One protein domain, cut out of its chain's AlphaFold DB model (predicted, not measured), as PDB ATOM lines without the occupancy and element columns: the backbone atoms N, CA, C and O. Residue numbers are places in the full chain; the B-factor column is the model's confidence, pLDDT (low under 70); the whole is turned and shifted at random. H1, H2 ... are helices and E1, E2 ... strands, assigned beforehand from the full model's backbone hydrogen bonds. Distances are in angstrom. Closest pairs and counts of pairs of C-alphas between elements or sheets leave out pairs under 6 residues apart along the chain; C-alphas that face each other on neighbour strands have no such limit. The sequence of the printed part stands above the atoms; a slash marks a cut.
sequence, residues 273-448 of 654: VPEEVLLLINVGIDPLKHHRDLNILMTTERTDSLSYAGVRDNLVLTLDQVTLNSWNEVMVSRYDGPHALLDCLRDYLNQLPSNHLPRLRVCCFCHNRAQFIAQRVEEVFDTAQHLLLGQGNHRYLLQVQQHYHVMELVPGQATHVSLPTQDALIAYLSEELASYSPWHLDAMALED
ATOM      1  N   VAL A 273     146.514 174.978 201.977       94.25
ATOM      2  CA  VAL A 273     147.807 174.277 201.935       94.25
ATOM      3  C   VAL A 273     148.947 175.251 201.628       94.25
ATOM      4  O   VAL A 273     148.689 176.237 200.924       94.25
ATOM      5  N   PRO A 274     150.171 175.026 202.147       95.56
ATOM      6  CA  PRO A 274     151.344 175.830 201.795       95.56
ATOM      7  C   PRO A 274     151.672 175.686 200.300       95.56
ATOM      8  O   PRO A 274     151.565 174.592 199.754       95.56
ATOM      9  N   GLU A 275     152.058 176.785 199.642       95.38
ATOM     10  CA  GLU A 275     152.481 176.790 198.227       95.38
ATOM     11  C   GLU A 275     153.929 177.259 198.062       95.38
ATOM     12  O   GLU A 275     154.700 176.628 197.345       95.38
ATOM     13  N   GLU A 276     154.314 178.329 198.757       97.38
ATOM     14  CA  GLU A 276     155.688 178.837 198.790       97.38
ATOM     15  C   GLU A 276     156.139 178.922 200.253       97.38
ATOM     16  O   GLU A 276     155.414 179.453 201.105       97.38
ATOM     17  N   VAL A 277     157.326 178.396 200.551       98.19
ATOM     18  CA  VAL A 277     157.944 178.416 201.880       98.19
ATOM     19  C   VAL A 277     159.364 178.953 201.752       98.19
ATOM     20  O   VAL A 277     160.189 178.389 201.043       98.19
ATOM     21  N   LEU A 278     159.652 180.045 202.454       98.62
ATOM     22  CA  LEU A 278     160.984 180.627 202.569       98.62
ATOM     23  C   LEU A 278     161.499 180.410 203.990       98.62
ATOM     24  O   LEU A 278     160.869 180.866 204.943       98.62
ATOM     25  N   LEU A 279     162.652 179.762 204.116       98.69
ATOM     26  CA  LEU A 279     163.407 179.645 205.356       98.69
ATOM     27  C   LEU A 279     164.582 180.614 205.331       98.69
ATOM     28  O   LEU A 279     165.388 180.613 204.400       98.69
ATOM     29  N   LEU A 280     164.677 181.434 206.369       98.50
ATOM     30  CA  LEU A 280     165.752 182.389 206.582       98.50
ATOM     31  C   LEU A 280     166.507 182.018 207.849       98.50
ATOM     32  O   LEU A 280     165.952 182.032 208.944       98.50
ATOM     33  N   ILE A 281     167.773 181.653 207.682       98.38
ATOM     34  CA  ILE A 281     168.607 181.128 208.761       98.38
ATOM     35  C   ILE A 281     169.461 182.250 209.349       98.38
ATOM     36  O   ILE A 281     170.119 182.981 208.603       98.38
ATOM     37  N   ASN A 282     169.488 182.343 210.681       97.25
ATOM     38  CA  ASN A 282     170.304 183.283 211.460       97.25
ATOM     39  C   ASN A 282     170.063 184.768 211.155       97.25
ATOM     40  O   ASN A 282     171.013 185.546 211.092       97.25
ATOM     41  N   VAL A 283     168.803 185.176 210.994       96.31
ATOM     42  CA  VAL A 283     168.454 186.579 210.723       96.31
ATOM     43  C   VAL A 283     168.971 187.488 211.845       96.31
ATOM     44  O   VAL A 283     168.455 187.471 212.966       96.31
ATOM     45  N   GLY A 284     169.968 188.314 211.525       94.44
ATOM     46  CA  GLY A 284     170.588 189.288 212.423       94.44
ATOM     47  C   GLY A 284     171.479 188.682 213.497       94.44
ATOM     48  O   GLY A 284     171.637 189.299 214.558       94.44
ATOM     49  N   ILE A 285     172.016 187.487 213.241       94.31
ATOM     50  CA  ILE A 285     172.880 186.732 214.151       94.31
ATOM     51  C   ILE A 285     174.101 186.226 213.372       94.31
ATOM     52  O   ILE A 285     173.964 185.505 212.384       94.31
ATOM     53  N   ASP A 286     175.308 186.560 213.831       93.50
ATOM     54  CA  ASP A 286     176.542 185.951 213.318       93.50
ATOM     55  C   ASP A 286     176.878 184.695 214.149       93.50
ATOM     56  O   ASP A 286     177.315 184.827 215.298       93.50
ATOM     57  N   PRO A 287     176.710 183.467 213.606       93.50
ATOM     58  CA  PRO A 287     176.956 182.237 214.363       93.50
ATOM     59  C   PRO A 287     178.426 182.063 214.767       93.50
ATOM     60  O   PRO A 287     178.737 181.245 215.627       93.50
ATOM     61  N   LEU A 288     179.340 182.838 214.173       91.94
ATOM     62  CA  LEU A 288     180.772 182.802 214.453       91.94
ATOM     63  C   LEU A 288     181.282 184.104 215.082       91.94
ATOM     64  O   LEU A 288     182.490 184.344 215.085       91.94
ATOM     65  N   LYS A 289     180.400 184.928 215.665       88.06
ATOM     66  CA  LYS A 289     180.778 186.203 216.299       88.06
ATOM     67  C   LYS A 289     181.931 186.051 217.292       88.06
ATOM     68  O   LYS A 289     182.921 186.766 217.201       88.06
ATOM     69  N   HIS A 290     181.844 185.068 218.192       85.31
ATOM     70  CA  HIS A 290     182.885 184.819 219.193       85.31
ATOM     71  C   HIS A 290     184.225 184.408 218.565       85.31
ATOM     72  O   HIS A 290     185.276 184.907 218.963       85.31
ATOM     73  N   HIS A 291     184.185 183.543 217.545       83.81
ATOM     74  CA  HIS A 291     185.373 183.120 216.796       83.81
ATOM     75  C   HIS A 291     186.039 184.297 216.086       83.81
ATOM     76  O   HIS A 291     187.264 184.421 216.116       83.81
ATOM     77  N   ARG A 292     185.235 185.191 215.501       81.56
ATOM     78  CA  ARG A 292     185.702 186.413 214.843       81.56
ATOM     79  C   ARG A 292     186.333 187.383 215.837       81.56
ATOM     80  O   ARG A 292     187.443 187.849 215.606       81.56
ATOM     81  N   ASP A 293     185.648 187.663 216.942       84.44
ATOM     82  CA  ASP A 293     186.090 188.641 217.939       84.44
ATOM     83  C   ASP A 293     187.390 188.202 218.640       84.44
ATOM     84  O   ASP A 293     188.215 189.042 219.004       84.44
ATOM     85  N   LEU A 294     187.609 186.888 218.781       83.50
ATOM     86  CA  LEU A 294     188.823 186.308 219.364       83.50
ATOM     87  C   LEU A 294     189.892 185.890 218.337       83.50
ATOM     88  O   LEU A 294     190.932 185.370 218.741       83.50
ATOM     89  N   ASN A 295     189.677 186.115 217.034       76.00
ATOM     90  CA  ASN A 295     190.558 185.655 215.947       76.00
ATOM     91  C   ASN A 295     190.931 184.162 216.050       76.00
ATOM     92  O   ASN A 295     192.088 183.779 215.852       76.00
ATOM     93  N   ILE A 296     189.957 183.312 216.381       77.69
ATOM     94  CA  ILE A 296     190.174 181.869 216.484       77.69
ATOM     95  C   ILE A 296     190.419 181.306 215.081       77.69
ATOM     96  O   ILE A 296     189.578 181.407 214.189       77.69
ATOM     97  N   LEU A 297     191.594 180.705 214.888       69.44
ATOM     98  CA  LEU A 297     191.949 180.015 213.653       69.44
ATOM     99  C   LEU A 297     191.459 178.569 213.697       69.44
ATOM    100  O   LEU A 297     191.685 177.841 214.663       69.44
ATOM    101  N   MET A 298     190.832 178.146 212.606       66.94
ATOM    102  CA  MET A 298     190.388 176.773 212.411       66.94
ATOM    103  C   MET A 298     191.590 175.860 212.162       66.94
ATOM    104  O   MET A 298     192.353 176.075 211.223       66.94
ATOM    105  N   THR A 299     191.737 174.823 212.982       72.44
ATOM    106  CA  THR A 299     192.817 173.826 212.866       72.44
ATOM    107  C   THR A 299     192.330 172.463 212.371       72.44
ATOM    108  O   THR A 299     193.144 171.579 212.118       72.44
ATOM    109  N   THR A 300     191.015 172.281 212.222       78.38
ATOM    110  CA  THR A 300     190.383 171.004 211.860       78.38
ATOM    111  C   THR A 300     189.735 171.052 210.480       78.38
ATOM    112  O   THR A 300     189.154 172.070 210.112       78.38
ATOM    113  N   GLU A 301     189.707 169.918 209.779       81.75
ATOM    114  CA  GLU A 301     189.060 169.766 208.461       81.75
ATOM    115  C   GLU A 301     187.520 169.658 208.522       81.75
ATOM    116  O   GLU A 301     186.850 169.653 207.490       81.75
ATOM    117  N   ARG A 302     186.932 169.593 209.727       84.06
ATOM    118  CA  ARG A 302     185.480 169.467 209.920       84.06
ATOM    119  C   ARG A 302     184.758 170.763 209.538       84.06
ATOM    120  O   ARG A 302     184.870 171.779 210.228       84.06
ATOM    121  N   THR A 303     184.006 170.710 208.439       89.88
ATOM    122  CA  THR A 303     183.351 171.872 207.810       89.88
ATOM    123  C   THR A 303     181.829 171.754 207.705       89.88
ATOM    124  O   THR A 303     181.208 172.634 207.103       89.88
ATOM    125  N   ASP A 304     181.216 170.730 208.297       94.00
ATOM    126  CA  ASP A 304     179.757 170.623 208.374       94.00
ATOM    127  C   ASP A 304     179.155 171.787 209.187       94.00
ATOM    128  O   ASP A 304     179.758 172.262 210.150       94.00
ATOM    129  N   SER A 305     177.989 172.288 208.769       95.69
ATOM    130  CA  SER A 305     177.338 173.442 209.409       95.69
ATOM    131  C   SER A 305     176.618 173.078 210.712       95.69
ATOM    132  O   SER A 305     176.368 173.971 211.518       95.69
ATOM    133  N   LEU A 306     176.281 171.803 210.936       96.12
ATOM    134  CA  LEU A 306     175.619 171.335 212.159       96.12
ATOM    135  C   LEU A 306     176.627 170.857 213.213       96.12
ATOM    136  O   LEU A 306     176.303 170.821 214.397       96.12
ATOM    137  N   SER A 307     177.847 170.514 212.795       93.44
ATOM    138  CA  SER A 307     178.964 170.090 213.643       93.44
ATOM    139  C   SER A 307     180.270 170.733 213.151       93.44
ATOM    140  O   SER A 307     181.132 170.083 212.569       93.44
ATOM    141  N   TYR A 308     180.425 172.039 213.342       91.88
ATOM    142  CA  TYR A 308     181.533 172.823 212.801       91.88
ATOM    143  C   TYR A 308     182.775 172.803 213.698       91.88
ATOM    144  O   TYR A 308     182.678 172.927 214.919       91.88
ATOM    145  N   ALA A 309     183.962 172.740 213.083       88.62
ATOM    146  CA  ALA A 309     185.255 172.796 213.769       88.62
ATOM    147  C   ALA A 309     185.527 171.638 214.750       88.62
ATOM    148  O   ALA A 309     184.737 170.709 214.910       88.62
ATOM    149  N   GLY A 310     186.665 171.699 215.448       84.12
ATOM    150  CA  GLY A 310     187.025 170.729 216.487       84.12
ATOM    151  C   GLY A 310     186.103 170.746 217.709       84.12
ATOM    152  O   GLY A 310     185.969 169.728 218.380       84.12
ATOM    153  N   VAL A 311     185.440 171.875 217.973       86.06
ATOM    154  CA  VAL A 311     184.478 172.030 219.079       86.06
ATOM    155  C   VAL A 311     183.072 171.523 218.741       86.06
ATOM    156  O   VAL A 311     182.267 171.356 219.651       86.06
ATOM    157  N   ARG A 312     182.804 171.193 217.466       90.62
ATOM    158  CA  ARG A 312     181.499 170.738 216.963       90.62
ATOM    159  C   ARG A 312     180.382 171.752 217.241       90.62
ATOM    160  O   ARG A 312     179.333 171.396 217.765       90.62
ATOM    161  N   ASP A 313     180.602 173.012 216.880       92.00
ATOM    162  CA  ASP A 313     179.597 174.071 217.017       92.00
ATOM    163  C   ASP A 313     178.454 173.888 216.008       92.00
ATOM    164  O   ASP A 313     178.671 173.496 214.865       92.00
ATOM    165  N   ASN A 314     177.227 174.226 216.401       95.12
ATOM    166  CA  ASN A 314     176.104 174.285 215.469       95.12
ATOM    167  C   ASN A 314     176.013 175.711 214.930       95.12
ATOM    168  O   ASN A 314     175.847 176.651 215.705       95.12
ATOM    169  N   LEU A 315     176.106 175.871 213.611       96.38
ATOM    170  CA  LEU A 315     176.001 177.172 212.957       96.38
ATOM    171  C   LEU A 315     174.559 177.546 212.603       96.38
ATOM    172  O   LEU A 315     174.333 178.670 212.175       96.38
ATOM    173  N   VAL A 316     173.582 176.650 212.761       97.69
ATOM    174  CA  VAL A 316     172.151 176.911 212.539       97.69
ATOM    175  C   VAL A 316     171.501 177.245 213.883       97.69
ATOM    176  O   VAL A 316     171.075 176.354 214.615       97.69
ATOM    177  N   LEU A 317     171.453 178.532 214.227       96.62
ATOM    178  CA  LEU A 317     171.012 178.998 215.546       96.62
ATOM    179  C   LEU A 317     169.530 179.372 215.572       96.62
ATOM    180  O   LEU A 317     168.825 179.038 216.518       96.62
ATOM    181  N   THR A 318     169.053 180.060 214.535       97.44
ATOM    182  CA  THR A 318     167.642 180.461 214.424       97.44
ATOM    183  C   THR A 318     167.126 180.241 213.014       97.44
ATOM    184  O   THR A 318     167.882 180.339 212.045       97.44
ATOM    185  N   LEU A 319     165.833 179.946 212.905       98.50
ATOM    186  CA  LEU A 319     165.140 179.796 211.633       98.50
ATOM    187  C   LEU A 319     163.882 180.652 211.655       98.50
ATOM    188  O   LEU A 319     163.008 180.462 212.496       98.50
ATOM    189  N   ASP A 320     163.763 181.568 210.710       98.06
ATOM    190  CA  ASP A 320     162.534 182.301 210.463       98.06
ATOM    191  C   ASP A 320     161.880 181.749 209.180       98.06
ATOM    192  O   ASP A 320     162.475 181.760 208.102       98.06
ATOM    193  N   GLN A 321     160.650 181.249 209.286       98.25
ATOM    194  CA  GLN A 321     159.880 180.674 208.182       98.25
ATOM    195  C   GLN A 321     158.793 181.649 207.731       98.25
ATOM    196  O   GLN A 321     157.996 182.119 208.543       98.25
ATOM    197  N   VAL A 322     158.710 181.894 206.422       98.44
ATOM    198  CA  VAL A 322     157.610 182.616 205.774       98.44
ATOM    199  C   VAL A 322     156.871 181.672 204.845       98.44
ATOM    200  O   VAL A 322     157.472 181.065 203.965       98.44
ATOM    201  N   THR A 323     155.555 181.576 205.000       98.00
ATOM    202  CA  THR A 323     154.719 180.686 204.190       98.00
ATOM    203  C   THR A 323     153.607 181.468 203.509       98.00
ATOM    204  O   THR A 323     152.829 182.147 204.176       98.00
ATOM    205  N   LEU A 324     153.507 181.343 202.186       97.69
ATOM    206  CA  LEU A 324     152.345 181.758 201.404       97.69
ATOM    207  C   LEU A 324     151.501 180.518 201.101       97.69
ATOM    208  O   LEU A 324     151.990 179.554 200.511       97.69
ATOM    209  N   ASN A 325     150.236 180.539 201.513       95.88
ATOM    210  CA  ASN A 325     149.317 179.426 201.289       95.88
ATOM    211  C   ASN A 325     148.373 179.667 200.098       95.88
ATOM    212  O   ASN A 325     148.192 180.788 199.623       95.88
ATOM    213  N   SER A 326     147.698 178.604 199.666       95.12
ATOM    214  CA  SER A 326     146.711 178.599 198.568       95.12
ATOM    215  C   SER A 326     145.509 179.546 198.738       95.12
ATOM    216  O   SER A 326     144.742 179.738 197.790       95.12
ATOM    217  N   TRP A 327     145.308 180.130 199.926       95.44
ATOM    218  CA  TRP A 327     144.289 181.148 200.213       95.44
ATOM    219  C   TRP A 327     144.861 182.579 200.211       95.44
ATOM    220  O   TRP A 327     144.148 183.517 200.571       95.44
ATOM    221  N   ASN A 328     146.116 182.762 199.785       95.25
ATOM    222  CA  ASN A 328     146.884 184.011 199.856       95.25
ATOM    223  C   ASN A 328     147.117 184.535 201.285       95.25
ATOM    224  O   ASN A 328     147.357 185.736 201.477       95.25
ATOM    225  N   GLU A 329     147.045 183.670 202.299       96.19
ATOM    226  CA  GLU A 329     147.500 184.033 203.639       96.19
ATOM    227  C   GLU A 329     149.024 183.929 203.692       96.19
ATOM    228  O   GLU A 329     149.611 182.970 203.192       96.19
ATOM    229  N   VAL A 330     149.647 184.931 204.314       97.38
ATOM    230  CA  VAL A 330     151.083 184.945 204.586       97.38
ATOM    231  C   VAL A 330     151.281 184.716 206.075       97.38
ATOM    232  O   VAL A 330     150.711 185.440 206.896       97.38
ATOM    233  N   MET A 331     152.064 183.703 206.415       97.12
ATOM    234  CA  MET A 331     152.398 183.323 207.781       97.12
ATOM    235  C   MET A 331     153.890 183.516 208.021       97.12
ATOM    236  O   MET A 331     154.684 183.315 207.108       97.12
ATOM    237  N   VAL A 332     154.247 183.916 209.237       97.75
ATOM    238  CA  VAL A 332     155.621 184.041 209.717       97.75
ATOM    239  C   VAL A 332     155.731 183.318 211.054       97.75
ATOM    240  O   VAL A 332     154.909 183.540 211.948       97.75
ATOM    241  N   SER A 333     156.741 182.472 211.194       97.12
ATOM    242  CA  SER A 333     157.092 181.788 212.440       97.12
ATOM    243  C   SER A 333     158.598 181.843 212.655       97.12
ATOM    244  O   SER A 333     159.358 181.764 211.695       97.12
ATOM    245  N   ARG A 334     159.026 181.964 213.912       96.06
ATOM    246  CA  ARG A 334     160.434 181.934 214.307       96.06
ATOM    247  C   ARG A 334     160.681 180.735 215.208       96.06
ATOM    248  O   ARG A 334     159.903 180.498 216.131       96.06
ATOM    249  N   TYR A 335     161.779 180.045 214.954       97.81
ATOM    250  CA  TYR A 335     162.299 178.954 215.758       97.81
ATOM    251  C   TYR A 335     163.658 179.374 216.312       97.81
ATOM    252  O   TYR A 335     164.542 179.817 215.574       97.81
ATOM    253  N   ASP A 336     163.789 179.260 217.625       94.75
ATOM    254  CA  ASP A 336     164.966 179.618 218.409       94.75
ATOM    255  C   ASP A 336     165.070 178.630 219.579       94.75
ATOM    256  O   ASP A 336     164.061 178.081 220.029       94.75
ATOM    257  N   GLY A 337     166.286 178.390 220.056       94.31
ATOM    258  CA  GLY A 337     166.597 177.427 221.104       94.31
ATOM    259  C   GLY A 337     167.390 176.212 220.610       94.31
ATOM    260  O   GLY A 337     167.727 176.098 219.430       94.31
ATOM    261  N   PRO A 338     167.696 175.267 221.517       92.19
ATOM    262  CA  PRO A 338     168.625 174.163 221.249       92.19
ATOM    263  C   PRO A 338     168.145 173.187 220.166       92.19
ATOM    264  O   PRO A 338     168.952 172.442 219.615       92.19
ATOM    265  N   HIS A 339     166.846 173.176 219.858       95.50
ATOM    266  CA  HIS A 339     166.229 172.268 218.887       95.50
ATOM    267  C   HIS A 339     165.568 173.004 217.715       95.50
ATOM    268  O   HIS A 339     164.813 172.392 216.966       95.50
ATOM    269  N   ALA A 340     165.884 174.291 217.506       97.12
ATOM    270  CA  ALA A 340     165.216 175.153 216.527       97.12
ATOM    271  C   ALA A 340     165.109 174.534 215.120       97.12
ATOM    272  O   ALA A 340     164.048 174.593 214.502       97.12
ATOM    273  N   LEU A 341     166.187 173.912 214.624       98.19
ATOM    274  CA  LEU A 341     166.200 173.242 213.319       98.19
ATOM    275  C   LEU A 341     165.193 172.082 213.258       98.19
ATOM    276  O   LEU A 341     164.440 171.975 212.294       98.19
ATOM    277  N   LEU A 342     165.167 171.235 214.289       97.94
ATOM    278  CA  LEU A 342     164.332 170.034 214.342       97.94
ATOM    279  C   LEU A 342     162.862 170.387 214.609       97.94
ATOM    280  O   LEU A 342     161.969 169.772 214.028       97.94
ATOM    281  N   ASP A 343     162.599 171.398 215.441       97.94
ATOM    282  CA  ASP A 343     161.260 171.960 215.650       97.94
ATOM    283  C   ASP A 343     160.693 172.548 214.352       97.94
ATOM    284  O   ASP A 343     159.565 172.230 213.973       97.94
ATOM    285  N   CYS A 344     161.497 173.346 213.641       98.31
ATOM    286  CA  CYS A 344     161.130 173.913 212.345       98.31
ATOM    287  C   CYS A 344     160.832 172.812 211.321       98.31
ATOM    288  O   CYS A 344     159.787 172.833 210.670       98.31
ATOM    289  N   LEU A 345     161.716 171.813 211.219       98.06
ATOM    290  CA  LEU A 345     161.550 170.690 210.304       98.06
ATOM    291  C   LEU A 345     160.281 169.886 210.618       98.06
ATOM    292  O   LEU A 345     159.496 169.607 209.715       98.06
ATOM    293  N   ARG A 346     160.038 169.558 211.894       97.25
ATOM    294  CA  ARG A 346     158.820 168.870 212.351       97.25
ATOM    295  C   ARG A 346     157.563 169.628 211.924       97.25
ATOM    296  O   ARG A 346     156.651 169.041 211.340       97.25
ATOM    297  N   ASP A 347     157.504 170.921 212.228       96.19
ATOM    298  CA  ASP A 347     156.317 171.736 211.974       96.19
ATOM    299  C   ASP A 347     156.090 171.950 210.476       96.19
ATOM    300  O   ASP A 347     154.945 171.918 210.025       96.19
ATOM    301  N   TYR A 348     157.163 172.091 209.695       96.00
ATOM    302  CA  TYR A 348     157.109 172.118 208.238       96.00
ATOM    303  C   TYR A 348     156.548 170.810 207.663       96.00
ATOM    304  O   TYR A 348     155.573 170.847 206.912       96.00
ATOM    305  N   LEU A 349     157.098 169.655 208.058       94.94
ATOM    306  CA  LEU A 349     156.666 168.338 207.575       94.94
ATOM    307  C   LEU A 349     155.195 168.055 207.909       94.94
ATOM    308  O   LEU A 349     154.452 167.570 207.058       94.94
ATOM    309  N   ASN A 350     154.742 168.430 209.108       93.69
ATOM    310  CA  ASN A 350     153.347 168.270 209.532       93.69
ATOM    311  C   ASN A 350     152.358 169.191 208.793       93.69
ATOM    312  O   ASN A 350     151.148 168.963 208.841       93.69
ATOM    313  N   GLN A 351     152.844 170.228 208.105       92.25
ATOM    314  CA  GLN A 351     152.028 171.115 207.270       92.25
ATOM    315  C   GLN A 351     151.958 170.662 205.804       92.25
ATOM    316  O   GLN A 351     151.154 171.206 205.038       92.25
ATOM    317  N   LEU A 352     152.777 169.687 205.395       91.00
ATOM    318  CA  LEU A 352     152.818 169.219 204.015       91.00
ATOM    319  C   LEU A 352     151.533 168.464 203.650       91.00
ATOM    320  O   LEU A 352     151.129 167.533 204.351       91.00
ATOM    321  N   PRO A 353     150.877 168.811 202.531       86.88
ATOM    322  CA  PRO A 353     149.761 168.023 202.045       86.88
ATOM    323  C   PRO A 353     150.276 166.758 201.344       86.88
ATOM    324  O   PRO A 353     151.286 166.776 200.647       86.88
ATOM    325  N   SER A 354     149.525 165.660 201.439       79.75
ATOM    326  CA  SER A 354     149.955 164.338 200.944       79.75
ATOM    327  C   SER A 354     150.254 164.268 199.438       79.75
ATOM    328  O   SER A 354     150.957 163.367 198.998       79.75
ATOM    329  N   ASN A 355     149.715 165.197 198.639       80.06
ATOM    330  CA  ASN A 355     149.752 165.139 197.171       80.06
ATOM    331  C   ASN A 355     150.480 166.328 196.522       80.06
ATOM    332  O   ASN A 355     150.411 166.488 195.303       80.06
ATOM    333  N   HIS A 356     151.094 167.216 197.306       82.50
ATOM    334  CA  HIS A 356     151.736 168.414 196.771       82.50
ATOM    335  C   HIS A 356     152.857 168.897 197.689       82.50
ATOM    336  O   HIS A 356     152.626 169.169 198.859       82.50
ATOM    337  N   LEU A 357     154.063 169.055 197.154       90.62
ATOM    338  CA  LEU A 357     155.121 169.734 197.888       90.62
ATOM    339  C   LEU A 357     155.085 171.235 197.583       90.62
ATOM    340  O   LEU A 357     155.004 171.597 196.402       90.62
ATOM    341  N   PRO A 358     155.163 172.101 198.609       94.31
ATOM    342  CA  PRO A 358     155.388 173.516 198.393       94.31
ATOM    343  C   PRO A 358     156.781 173.731 197.801       94.31
ATOM    344  O   PRO A 358     157.679 172.897 197.932       94.31
ATOM    345  N   ARG A 359     156.983 174.888 197.175       96.19
ATOM    346  CA  ARG A 359     158.323 175.324 196.790       96.19
ATOM    347  C   ARG A 359     159.056 175.818 198.027       96.19
ATOM    348  O   ARG A 359     158.701 176.859 198.578       96.19
ATOM    349  N   LEU A 360     160.056 175.057 198.451       97.06
ATOM    350  CA  LEU A 360     160.955 175.430 199.531       97.06
ATOM    351  C   LEU A 360     162.115 176.265 198.975       97.06
ATOM    352  O   LEU A 360     162.681 175.944 197.933       97.06
ATOM    353  N   ARG A 361     162.450 177.355 199.663       98.06
ATOM    354  CA  ARG A 361     163.662 178.145 199.436       98.06
ATOM    355  C   ARG A 361     164.364 178.329 200.766       98.06
ATOM    356  O   ARG A 361     163.760 178.862 201.694       98.06
ATOM    357  N   VAL A 362     165.630 177.947 200.847       98.56
ATOM    358  CA  VAL A 362     166.446 178.144 202.048       98.56
ATOM    359  C   VAL A 362     167.496 179.207 201.765       98.56
ATOM    360  O   VAL A 362     168.211 179.157 200.769       98.56
ATOM    361  N   CYS A 363     167.568 180.225 202.614       98.38
ATOM    362  CA  CYS A 363     168.504 181.329 202.464       98.38
ATOM    363  C   CYS A 363     169.157 181.658 203.805       98.38
ATOM    364  O   CYS A 363     168.546 181.581 204.869       98.38
ATOM    365  N   CYS A 364     170.414 182.072 203.745       98.06
ATOM    366  CA  CYS A 364     171.161 182.583 204.881       98.06
ATOM    367  C   CYS A 364     172.026 183.737 204.380       98.06
ATOM    368  O   CYS A 364     172.542 183.681 203.263       98.06
ATOM    369  N   PHE A 365     172.155 184.784 205.188       96.81
ATOM    370  CA  PHE A 365     172.856 186.017 204.819       96.81
ATOM    371  C   PHE A 365     173.789 186.513 205.927       96.81
ATOM    372  O   PHE A 365     174.250 187.654 205.879       96.81
ATOM    373  N   CYS A 366     174.083 185.658 206.912       91.75
ATOM    374  CA  CYS A 366     175.062 185.966 207.942       91.75
ATOM    375  C   CYS A 366     176.452 186.178 207.322       91.75
ATOM    376  O   CYS A 366     176.754 185.714 206.220       91.75
ATOM    377  N   HIS A 367     177.321 186.875 208.051       86.25
ATOM    378  CA  HIS A 367     178.618 187.305 207.530       86.25
ATOM    379  C   HIS A 367     179.491 186.142 207.031       86.25
ATOM    380  O   HIS A 367     180.114 186.235 205.975       86.25
ATOM    381  N   ASN A 368     179.507 185.033 207.774       84.62
ATOM    382  CA  ASN A 368     180.367 183.889 207.503       84.62
ATOM    383  C   ASN A 368     179.558 182.644 207.148       84.62
ATOM    384  O   ASN A 368     178.560 182.335 207.790       84.62
ATOM    385  N   ARG A 369     180.039 181.891 206.151       92.31
ATOM    386  CA  ARG A 369     179.526 180.567 205.741       92.31
ATOM    387  C   ARG A 369     178.033 180.495 205.390       92.31
ATOM    388  O   ARG A 369     177.508 179.392 205.281       92.31
ATOM    389  N   ALA A 370     177.385 181.626 205.117       95.00
ATOM    390  CA  ALA A 370     175.975 181.715 204.740       95.00
ATOM    391  C   ALA A 370     175.536 180.650 203.716       95.00
ATOM    392  O   ALA A 370     174.595 179.902 203.963       95.00
ATOM    393  N   GLN A 371     176.259 180.517 202.599       96.31
ATOM    394  CA  GLN A 371     175.915 179.543 201.557       96.31
ATOM    395  C   GLN A 371     175.989 178.087 202.046       96.31
ATOM    396  O   GLN A 371     175.093 177.304 201.752       96.31
ATOM    397  N   PHE A 372     177.015 177.728 202.827       96.75
ATOM    398  CA  PHE A 372     177.162 176.377 203.384       96.75
ATOM    399  C   PHE A 372     176.097 176.065 204.438       96.75
ATOM    400  O   PHE A 372     175.675 174.922 204.570       96.75
ATOM    401  N   ILE A 373     175.663 177.069 205.203       98.19
ATOM    402  CA  ILE A 373     174.579 176.923 206.179       98.19
ATOM    403  C   ILE A 373     173.258 176.682 205.444       98.19
ATOM    404  O   ILE A 373     172.560 175.720 205.751       98.19
ATOM    405  N   ALA A 374     172.943 177.519 204.449       98.38
ATOM    406  CA  ALA A 374     171.715 177.398 203.669       98.38
ATOM    407  C   ALA A 374     171.625 176.046 202.948       98.38
ATOM    408  O   ALA A 374     170.635 175.343 203.122       98.38
ATOM    409  N   GLN A 375     172.679 175.654 202.223       98.00
ATOM    410  CA  GLN A 375     172.720 174.379 201.508       98.00
ATOM    411  C   GLN A 375     172.548 173.195 202.463       98.00
ATOM    412  O   GLN A 375     171.785 172.276 202.184       98.00
ATOM    413  N   ARG A 376     173.217 173.224 203.621       97.75
ATOM    414  CA  ARG A 376     173.137 172.115 204.570       97.75
ATOM    415  C   ARG A 376     171.735 171.943 205.157       97.75
ATOM    416  O   ARG A 376     171.276 170.819 205.331       97.75
ATOM    417  N   VAL A 377     171.054 173.049 205.462       98.44
ATOM    418  CA  VAL A 377     169.658 173.014 205.926       98.44
ATOM    419  C   VAL A 377     168.730 172.532 204.808       98.44
ATOM    420  O   VAL A 377     167.848 171.722 205.075       98.44
ATOM    421  N   GLU A 378     168.941 172.974 203.569       98.25
ATOM    422  CA  GLU A 378     168.175 172.515 202.402       98.25
ATOM    423  C   GLU A 378     168.290 170.995 202.208       98.25
ATOM    424  O   GLU A 378     167.269 170.320 202.144       98.25
ATOM    425  N   GLU A 379     169.503 170.434 202.267       97.81
ATOM    426  CA  GLU A 379     169.742 168.984 202.178       97.81
ATOM    427  C   GLU A 379     168.980 168.186 203.251       97.81
ATOM    428  O   GLU A 379     168.404 167.133 202.961       97.81
ATOM    429  N   VAL A 380     168.949 168.687 204.491       98.19
ATOM    430  CA  VAL A 380     168.210 168.064 205.602       98.19
ATOM    431  C   VAL A 380     166.701 168.082 205.344       98.19
ATOM    432  O   VAL A 380     166.026 167.069 205.549       98.19
ATOM    433  N   PHE A 381     166.164 169.217 204.888       97.81
ATOM    434  CA  PHE A 381     164.739 169.360 204.586       97.81
ATOM    435  C   PHE A 381     164.326 168.487 203.398       97.81
ATOM    436  O   PHE A 381     163.346 167.747 203.507       97.81
ATOM    437  N   ASP A 382     165.097 168.503 202.312       96.06
ATOM    438  CA  ASP A 382     164.844 167.689 201.124       96.06
ATOM    439  C   ASP A 382     164.870 166.195 201.463       96.06
ATOM    440  O   ASP A 382     163.952 165.454 201.099       96.06
ATOM    441  N   THR A 383     165.866 165.748 202.234       95.88
ATOM    442  CA  THR A 383     165.973 164.353 202.683       95.88
ATOM    443  C   THR A 383     164.742 163.940 203.487       95.88
ATOM    444  O   THR A 383     164.090 162.946 203.163       95.88
ATOM    445  N   ALA A 384     164.358 164.725 204.495       95.44
ATOM    446  CA  ALA A 384     163.199 164.410 205.321       95.44
ATOM    447  C   ALA A 384     161.880 164.426 204.521       95.44
ATOM    448  O   ALA A 384     161.016 163.575 204.745       95.44
ATOM    449  N   GLN A 385     161.733 165.340 203.554       93.38
ATOM    450  CA  GLN A 385     160.590 165.366 202.635       93.38
ATOM    451  C   GLN A 385     160.516 164.101 201.781       93.38
ATOM    452  O   GLN A 385     159.445 163.502 201.660       93.38
ATOM    453  N   HIS A 386     161.640 163.687 201.197       92.31
ATOM    454  CA  HIS A 386     161.707 162.482 200.378       92.31
ATOM    455  C   HIS A 386     161.359 161.226 201.182       92.31
ATOM    456  O   HIS A 386     160.573 160.403 200.709       92.31
ATOM    457  N   LEU A 387     161.870 161.113 202.410       92.75
ATOM    458  CA  LEU A 387     161.577 159.992 203.303       92.75
ATOM    459  C   LEU A 387     160.098 159.944 203.711       92.75
ATOM    460  O   LEU A 387     159.483 158.878 203.658       92.75
ATOM    461  N   LEU A 388     159.497 161.089 204.050       90.69
ATOM    462  CA  LEU A 388     158.078 161.160 204.416       90.69
ATOM    463  C   LEU A 388     157.157 160.791 203.238       90.69
ATOM    464  O   LEU A 388     156.134 160.128 203.426       90.69
ATOM    465  N   LEU A 389     157.515 161.193 202.013       86.88
ATOM    466  CA  LEU A 389     156.748 160.874 200.803       86.88
ATOM    467  C   LEU A 389     156.887 159.417 200.345       86.88
ATOM    468  O   LEU A 389     156.005 158.931 199.636       86.88
ATOM    469  N   GLY A 390     157.942 158.710 200.761       82.75
ATOM    470  CA  GLY A 390     158.182 157.298 200.441       82.75
ATOM    471  C   GLY A 390     157.150 156.306 201.007       82.75
ATOM    472  O   GLY A 390     157.290 155.110 200.786       82.75
ATOM    473  N   GLN A 391     156.116 156.786 201.715       67.81
ATOM    474  CA  GLN A 391     155.004 156.016 202.302       67.81
ATOM    475  C   GLN A 391     155.402 154.918 203.309       67.81
ATOM    476  O   GLN A 391     154.681 153.936 203.477       67.81
ATOM    477  N   GLY A 392     156.496 155.121 204.046       74.38
ATOM    478  CA  GLY A 392     156.916 154.270 205.165       74.38
ATOM    479  C   GLY A 392     157.189 155.078 206.435       74.38
ATOM    480  O   GLY A 392     157.462 156.274 206.369       74.38
ATOM    481  N   ASN A 393     157.140 154.411 207.584       87.94
ATOM    482  CA  ASN A 393     157.524 154.913 208.907       87.94
ATOM    483  C   ASN A 393     159.057 154.990 209.044       87.94
ATOM    484  O   ASN A 393     159.672 154.205 209.764       87.94
ATOM    485  N   HIS A 394     159.695 155.915 208.330       93.12
ATOM    486  CA  HIS A 394     161.151 156.068 208.363       93.12
ATOM    487  C   HIS A 394     161.618 156.708 209.676       93.12
ATOM    488  O   HIS A 394     160.960 157.599 210.215       93.12
ATOM    489  N   ARG A 395     162.799 156.310 210.153       95.38
ATOM    490  CA  ARG A 395     163.540 157.029 211.196       95.38
ATOM    491  C   ARG A 395     164.769 157.671 210.566       95.38
ATOM    492  O   ARG A 395     165.615 156.970 210.013       95.38
ATOM    493  N   TYR A 396     164.862 158.997 210.617       97.25
ATOM    494  CA  TYR A 396     165.988 159.753 210.068       97.25
ATOM    495  C   TYR A 396     166.888 160.256 211.197       97.25
ATOM    496  O   TYR A 396     166.470 161.086 212.003       97.25
ATOM    497  N   LEU A 397     168.111 159.726 211.273       97.81
ATOM    498  CA  LEU A 397     169.100 160.103 212.279       97.81
ATOM    499  C   LEU A 397     169.955 161.270 211.784       97.81
ATOM    500  O   LEU A 397     170.673 161.141 210.793       97.81
ATOM    501  N   LEU A 398     169.938 162.365 212.531       97.12
ATOM    502  CA  LEU A 398     170.816 163.516 212.367       97.12
ATOM    503  C   LEU A 398     171.770 163.632 213.554       97.12
ATOM    504  O   LEU A 398     171.463 163.204 214.668       97.12
ATOM    505  N   GLN A 399     172.907 164.282 213.327       95.38
ATOM    506  CA  GLN A 399     173.826 164.669 214.388       95.38
ATOM    507  C   GLN A 399     174.035 166.182 214.350       95.38
ATOM    508  O   GLN A 399     174.468 166.736 213.341       95.38
ATOM    509  N   VAL A 400     173.703 166.849 215.454       95.38
ATOM    510  CA  VAL A 400     173.881 168.294 215.629       95.38
ATOM    511  C   VAL A 400     174.794 168.485 216.828       95.38
ATOM    512  O   VAL A 400     174.523 167.997 217.925       95.38
ATOM    513  N   GLN A 401     175.917 169.163 216.618       93.44
ATOM    514  CA  GLN A 401     177.027 169.227 217.563       93.44
ATOM    515  C   GLN A 401     177.543 167.827 217.939       93.44
ATOM    516  O   GLN A 401     178.117 167.120 217.105       93.44
ATOM    517  N   GLN A 402     177.362 167.440 219.204       91.88
ATOM    518  CA  GLN A 402     177.680 166.126 219.762       91.88
ATOM    519  C   GLN A 402     176.427 165.278 220.012       91.88
ATOM    520  O   GLN A 402     176.558 164.104 220.345       91.88
ATOM    521  N   HIS A 403     175.234 165.848 219.838       95.06
ATOM    522  CA  HIS A 403     173.971 165.191 220.142       95.06
ATOM    523  C   HIS A 403     173.381 164.526 218.903       95.06
ATOM    524  O   HIS A 403     173.539 164.997 217.773       95.06
ATOM    525  N   TYR A 404     172.663 163.436 219.135       96.94
ATOM    526  CA  TYR A 404     171.911 162.731 218.114       96.94
ATOM    527  C   TYR A 404     170.451 163.176 218.152       96.94
ATOM    528  O   TYR A 404     169.891 163.468 219.210       96.94
ATOM    529  N   HIS A 405     169.826 163.231 216.986       97.88
ATOM    530  CA  HIS A 405     168.424 163.580 216.839       97.88
ATOM    531  C   HIS A 405     167.775 162.594 215.882       97.88
ATOM    532  O   HIS A 405     168.284 162.379 214.786       97.88
ATOM    533  N   VAL A 406     166.657 162.000 216.280       97.75
ATOM    534  CA  VAL A 406     165.891 161.097 215.416       97.75
ATOM    535  C   VAL A 406     164.608 161.796 215.013       97.75
ATOM    536  O   VAL A 406     163.828 162.174 215.882       97.75
ATOM    537  N   MET A 407     164.393 161.966 213.712       97.62
ATOM    538  CA  MET A 407     163.092 162.322 213.156       97.62
ATOM    539  C   MET A 407     162.309 161.035 212.904       97.62
ATOM    540  O   MET A 407     162.730 160.195 212.108       97.62
ATOM    541  N   GLU A 408     161.167 160.885 213.561       95.69
ATOM    542  CA  GLU A 408     160.217 159.807 213.298       95.69
ATOM    543  C   GLU A 408     159.225 160.306 212.250       95.69
ATOM    544  O   GLU A 408     158.447 161.234 212.484       95.69
ATOM    545  N   LEU A 409     159.296 159.732 211.054       94.12
ATOM    546  CA  LEU A 409     158.587 160.212 209.877       94.12
ATOM    547  C   LEU A 409     157.401 159.298 209.585       94.12
ATOM    548  O   LEU A 409     157.455 158.439 208.706       94.12
ATOM    549  N   VAL A 410     156.318 159.491 210.337       89.00
ATOM    550  CA  VAL A 410     155.029 158.847 210.064       89.00
ATOM    551  C   VAL A 410     154.165 159.795 209.223       89.00
ATOM    552  O   VAL A 410     154.072 160.983 209.548       89.00
ATOM    553  N   PRO A 411     153.506 159.326 208.143       82.06
ATOM    554  CA  PRO A 411     152.638 160.174 207.329       82.06
ATOM    555  C   PRO A 411     151.582 160.917 208.163       82.06
ATOM    556  O   PRO A 411     150.727 160.306 208.800       82.06
ATOM    557  N   GLY A 412     151.633 162.252 208.141       80.94
ATOM    558  CA  GLY A 412     150.728 163.127 208.899       80.94
ATOM    559  C   GLY A 412     151.099 163.340 210.373       80.94
ATOM    560  O   GLY A 412     150.404 164.095 211.052       80.94
ATOM    561  N   GLN A 413     152.168 162.709 210.861       89.94
ATOM    562  CA  GLN A 413     152.664 162.852 212.227       89.94
ATOM    563  C   GLN A 413     154.190 162.686 212.264       89.94
ATOM    564  O   GLN A 413     154.715 161.642 212.640       89.94
ATOM    565  N   ALA A 414     154.910 163.734 211.875       94.06
ATOM    566  CA  ALA A 414     156.342 163.840 212.099       94.06
ATOM    567  C   ALA A 414     156.617 164.279 213.547       94.06
ATOM    568  O   ALA A 414     156.058 165.278 214.018       94.06
ATOM    569  N   THR A 415     157.504 163.561 214.228       96.06
ATOM    570  CA  THR A 415     158.017 163.872 215.574       96.06
ATOM    571  C   THR A 415     159.540 163.833 215.577       96.06
ATOM    572  O   THR A 415     160.165 163.386 214.615       96.06
ATOM    573  N   HIS A 416     160.158 164.363 216.634       96.75
ATOM    574  CA  HIS A 416     161.598 164.236 216.810       96.75
ATOM    575  C   HIS A 416     161.967 163.960 218.265       96.75
ATOM    576  O   HIS A 416     161.305 164.447 219.184       96.75
ATOM    577  N   VAL A 417     163.052 163.213 218.453       96.94
ATOM    578  CA  VAL A 417     163.613 162.846 219.755       96.94
ATOM    579  C   VAL A 417     165.057 163.333 219.823       96.94
ATOM    580  O   VAL A 417     165.827 163.134 218.881       96.94
ATOM    581  N   SER A 418     165.432 163.995 220.921       96.81
ATOM    582  CA  SER A 418     166.814 164.417 221.177       96.81
ATOM    583  C   SER A 418     167.511 163.424 222.102       96.81
ATOM    584  O   SER A 418     166.998 163.080 223.164       96.81
ATOM    585  N   LEU A 419     168.690 162.976 221.684       97.56
ATOM    586  CA  LEU A 419     169.469 161.919 222.313       97.56
ATOM    587  C   LEU A 419     170.870 162.483 222.616       97.56
ATOM    588  O   LEU A 419     171.707 162.594 221.716       97.56
ATOM    589  N   PRO A 420     171.138 162.901 223.868       95.25
ATOM    590  CA  PRO A 420     172.332 163.681 224.197       95.25
ATOM    591  C   PRO A 420     173.629 162.864 224.164       95.25
ATOM    592  O   PRO A 420     174.711 163.433 224.097       95.25
ATOM    593  N   THR A 421     173.548 161.536 224.238       95.75
ATOM    594  CA  THR A 421     174.722 160.660 224.304       95.75
ATOM    595  C   THR A 421     174.567 159.457 223.384       95.75
ATOM    596  O   THR A 421     173.466 159.111 222.954       95.75
ATOM    597  N   GLN A 422     175.687 158.789 223.104       93.81
ATOM    598  CA  GLN A 422     175.686 157.520 222.380       93.81
ATOM    599  C   GLN A 422     174.912 156.432 223.139       93.81
ATOM    600  O   GLN A 422     174.176 155.678 222.515       93.81
ATOM    601  N   ASP A 423     175.005 156.393 224.471       95.12
ATOM    602  CA  ASP A 423     174.229 155.451 225.290       95.12
ATOM    603  C   ASP A 423     172.722 155.707 225.173       95.12
ATOM    604  O   ASP A 423     171.946 154.763 225.056       95.12
ATOM    605  N   ALA A 424     172.302 156.979 225.137       97.12
ATOM    606  CA  ALA A 424     170.906 157.338 224.895       97.12
ATOM    607  C   ALA A 424     170.452 156.908 223.493       97.12
ATOM    608  O   ALA A 424     169.340 156.409 223.336       97.12
ATOM    609  N   LEU A 425     171.321 157.050 222.484       96.94
ATOM    610  CA  LEU A 425     171.048 156.540 221.144       96.94
ATOM    611  C   LEU A 425     170.898 155.020 221.140       96.94
ATOM    612  O   LEU A 425     169.917 154.522 220.610       96.94
ATOM    613  N   ILE A 426     171.821 154.280 221.752       95.56
ATOM    614  CA  ILE A 426     171.746 152.817 221.841       95.56
ATOM    615  C   ILE A 426     170.467 152.384 222.562       95.56
ATOM    616  O   ILE A 426     169.791 151.473 222.089       95.56
ATOM    617  N   ALA A 427     170.109 153.042 223.669       95.81
ATOM    618  CA  ALA A 427     168.878 152.759 224.399       95.81
ATOM    619  C   ALA A 427     167.645 152.936 223.502       95.81
ATOM    620  O   ALA A 427     166.840 152.014 223.407       95.81
ATOM    621  N   TYR A 428     167.567 154.057 222.774       96.88
ATOM    622  CA  TYR A 428     166.502 154.327 221.804       96.88
ATOM    623  C   TYR A 428     166.474 153.300 220.664       96.88
ATOM    624  O   TYR A 428     165.426 152.755 220.333       96.88
ATOM    625  N   LEU A 429     167.632 152.989 220.068       95.88
ATOM    626  CA  LEU A 429     167.750 151.983 219.009       95.88
ATOM    627  C   LEU A 429     167.283 150.608 219.481       95.88
ATOM    628  O   LEU A 429     166.824 149.813 218.664       95.88
ATOM    629  N   SER A 430     167.409 150.338 220.779       94.50
ATOM    630  CA  SER A 430     167.026 149.067 221.369       94.50
ATOM    631  C   SER A 430     165.535 148.966 221.671       94.50
ATOM    632  O   SER A 430     165.091 147.858 221.953       94.50
ATOM    633  N   GLU A 431     164.773 150.062 221.676       93.25
ATOM    634  CA  GLU A 431     163.342 150.044 222.000       93.25
ATOM    635  C   GLU A 431     162.545 149.107 221.083       93.25
ATOM    636  O   GLU A 431     162.842 148.940 219.900       93.25
ATOM    637  N   GLU A 432     161.522 148.473 221.656       88.94
ATOM    638  CA  GLU A 432     160.654 147.555 220.926       88.94
ATOM    639  C   GLU A 432     159.763 148.320 219.949       88.94
ATOM    640  O   GLU A 432     159.129 149.316 220.301       88.94
ATOM    641  N   LEU A 433     159.680 147.815 218.720       87.88
ATOM    642  CA  LEU A 433     158.854 148.393 217.670       87.88
ATOM    643  C   LEU A 433     157.660 147.501 217.347       87.88
ATOM    644  O   LEU A 433     157.766 146.279 217.291       87.88
ATOM    645  N   ALA A 434     156.522 148.135 217.058       85.50
ATOM    646  CA  ALA A 434     155.302 147.443 216.642       85.50
ATOM    647  C   ALA A 434     155.298 147.041 215.153       85.50
ATOM    648  O   ALA A 434     154.465 146.247 214.724       85.50
ATOM    649  N   SER A 435     156.177 147.638 214.345       89.31
ATOM    650  CA  SER A 435     156.290 147.380 212.907       89.31
ATOM    651  C   SER A 435     157.679 147.769 212.418       89.31
ATOM    652  O   SER A 435     158.307 148.651 213.011       89.31
ATOM    653  N   TYR A 436     158.132 147.150 211.327       91.38
ATOM    654  CA  TYR A 436     159.428 147.459 210.729       91.38
ATOM    655  C   TYR A 436     159.535 148.944 210.392       91.38
ATOM    656  O   TYR A 436     158.624 149.506 209.789       91.38
ATOM    657  N   SER A 437     160.644 149.564 210.797       92.75
ATOM    658  CA  SER A 437     160.933 150.972 210.539       92.75
ATOM    659  C   SER A 437     162.352 151.126 209.978       92.75
ATOM    660  O   SER A 437     163.332 150.922 210.712       92.75
ATOM    661  N   PRO A 438     162.506 151.477 208.689       93.44
ATOM    662  CA  PRO A 438     163.817 151.633 208.072       93.44
ATOM    663  C   PRO A 438     164.556 152.859 208.619       93.44
ATOM    664  O   PRO A 438     163.960 153.906 208.892       93.44
ATOM    665  N   TRP A 439     165.876 152.727 208.734       94.56
ATOM    666  CA  TRP A 439     166.771 153.813 209.114       94.56
ATOM    667  C   TRP A 439     167.284 154.555 207.886       94.56
ATOM    668  O   TRP A 439     167.759 153.949 206.928       94.56
ATOM    669  N   HIS A 440     167.257 155.880 207.958       95.38
ATOM    670  CA  HIS A 440     168.052 156.743 207.101       95.38
ATOM    671  C   HIS A 440     169.056 157.489 207.972       95.38
ATOM    672  O   HIS A 440     168.685 158.063 208.997       95.38
ATOM    673  N   LEU A 441     170.325 157.474 207.583       96.00
ATOM    674  CA  LEU A 441     171.373 158.192 208.296       96.00
ATOM    675  C   LEU A 441     171.743 159.437 207.514       96.00
ATOM    676  O   LEU A 441     171.973 159.375 206.308       96.00
ATOM    677  N   ASP A 442     171.826 160.559 208.214       96.00
ATOM    678  CA  ASP A 442     172.456 161.741 207.661       96.00
ATOM    679  C   ASP A 442     173.935 161.461 207.351       96.00
ATOM    680  O   ASP A 442     174.616 160.761 208.100       96.00
ATOM    681  N   ALA A 443     174.440 162.025 206.252       90.25
ATOM    682  CA  ALA A 443     175.798 161.768 205.770       90.25
ATOM    683  C   ALA A 443     176.900 162.120 206.787       90.25
ATOM    684  O   ALA A 443     177.997 161.569 206.704       90.25
ATOM    685  N   MET A 444     176.611 163.024 207.730       91.19
ATOM    686  CA  MET A 444     177.536 163.482 208.770       91.19
ATOM    687  C   MET A 444     177.228 162.876 210.151       91.19
ATOM    688  O   MET A 444     177.868 163.240 211.140       91.19
ATOM    689  N   ALA A 445     176.248 161.972 210.255       93.81
ATOM    690  CA  ALA A 445     175.908 161.296 211.503       93.81
ATOM    691  C   ALA A 445     176.765 160.044 211.725       93.81
ATOM    692  O   ALA A 445     177.103 159.322 210.788       93.81
ATOM    693  N   LEU A 446     177.066 159.757 212.998       92.38
ATOM    694  CA  LEU A 446     177.782 158.547 213.425       92.38
ATOM    695  C   LEU A 446     179.148 158.372 212.744       92.38
ATOM    696  O   LEU A 446     179.609 157.246 212.540       92.38
ATOM    697  N   GLU A 447     179.811 159.483 212.413       84.88
ATOM    698  CA  GLU A 447     181.172 159.449 211.884       84.88
ATOM    699  C   GLU A 447     182.060 158.565 212.769       84.88
ATOM    700  O   GLU A 447     182.114 158.723 213.988       84.88
ATOM    701  N   ASP A 448     182.750 157.627 212.124       83.44
ATOM    702  CA  ASP A 448     183.667 156.664 212.739       83.44
ATOM    703  C   ASP A 448     183.037 155.564 213.619       83.44
ATOM    704  O   ASP A 448     183.779 154.739 214.155       83.44
TER     705      ASP A 448
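Overview. This is residues 273 to 448 of the 654 residues of the protein "Adenylate cyclase" of Pseudomonas fluorescens (UniProt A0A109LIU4). What shape do these atoms make? Two four-stranded sheets, E3 E2 E1 E4 and E7 E6 E5 E8, stand on either side of a core of two helices, H2 and H3, and H4 covers the other face of the second sheet. The small H1 is farthest out, and residues 294 to 317 lead back from it to E2. What is it made of? The 176 printed residues hold four named helices and eight named strands, in the order E1 H1 E2 E3 H2 E4 H3 E5 E6 E7 H4 E8; both sheets are mixed, and so is the class, helices and strands. How large is it? It is compact, with a radius of gyration of the C-alphas of 16.8 A, and flat, spanning 49 by 45 by 22 A.

Along the chain. Where is the first sheet? E3 is residues 330 to 336, E2 318 to 325 (22.6 A), E1 274 to 281, from C-alpha 274 at (151.344, 175.830, 201.795), and E4 359 to 364. Where is the second? E7 is residues 413 to 419, E6 403 to 410 (22.4 A), E5 394 to 400, and E8 439 to 441, ending with C-alpha 441 at (171.373, 158.192, 208.296). Where are the helices? H1 is residues 289 to 293, H2 340 to 351 (16.6 A), H3 370 to 389 (28.6 A) and H4 422 to 429.

Arrangement. How do the strands pair? E2 and E3 are a hairpin, N 321 to O 333 2.8 A; E2 and E1 are antiparallel, N 278 to O 322 2.8 A; E1 and E4 are parallel, N 279 to O 361 2.8 A. E5 E6 E7 form a meander, each strand the antiparallel neighbour of the one before, with N 398 to O 405 2.8 A and N 406 to O 417 3.0 A; E5 and E8 are parallel, N 440 to O 395 2.8 A. Where do the helices stand? H2 and H3 are on the same face of each sheet, H2 at heights of 8.8 A and 9.3 A; they touch at Leu 345 and Phe 381, closest C-alphas 6.7 A, at a steep tilt of 39 degrees, the same way. H4 is on the opposite face of the second sheet, height 9.1 A; H1 is on neither sheet. Are the helices' backbones complete? In H1, H2, H3 and H4 every O i to N i+4 pair is within hydrogen-bond range.

Size, cuts and confidence. How far does it reach? The two C-alphas farthest apart, of Asn 295 and Ala 434, are 52.0 A apart. Is anything cut or long? The printed part has no cut, and the link H1 to E2, 24 residues, is long. Where is confidence low? Residues 297 to 298 and residue 391 are under 70; the mean pLDDT of the printed part is 92.8.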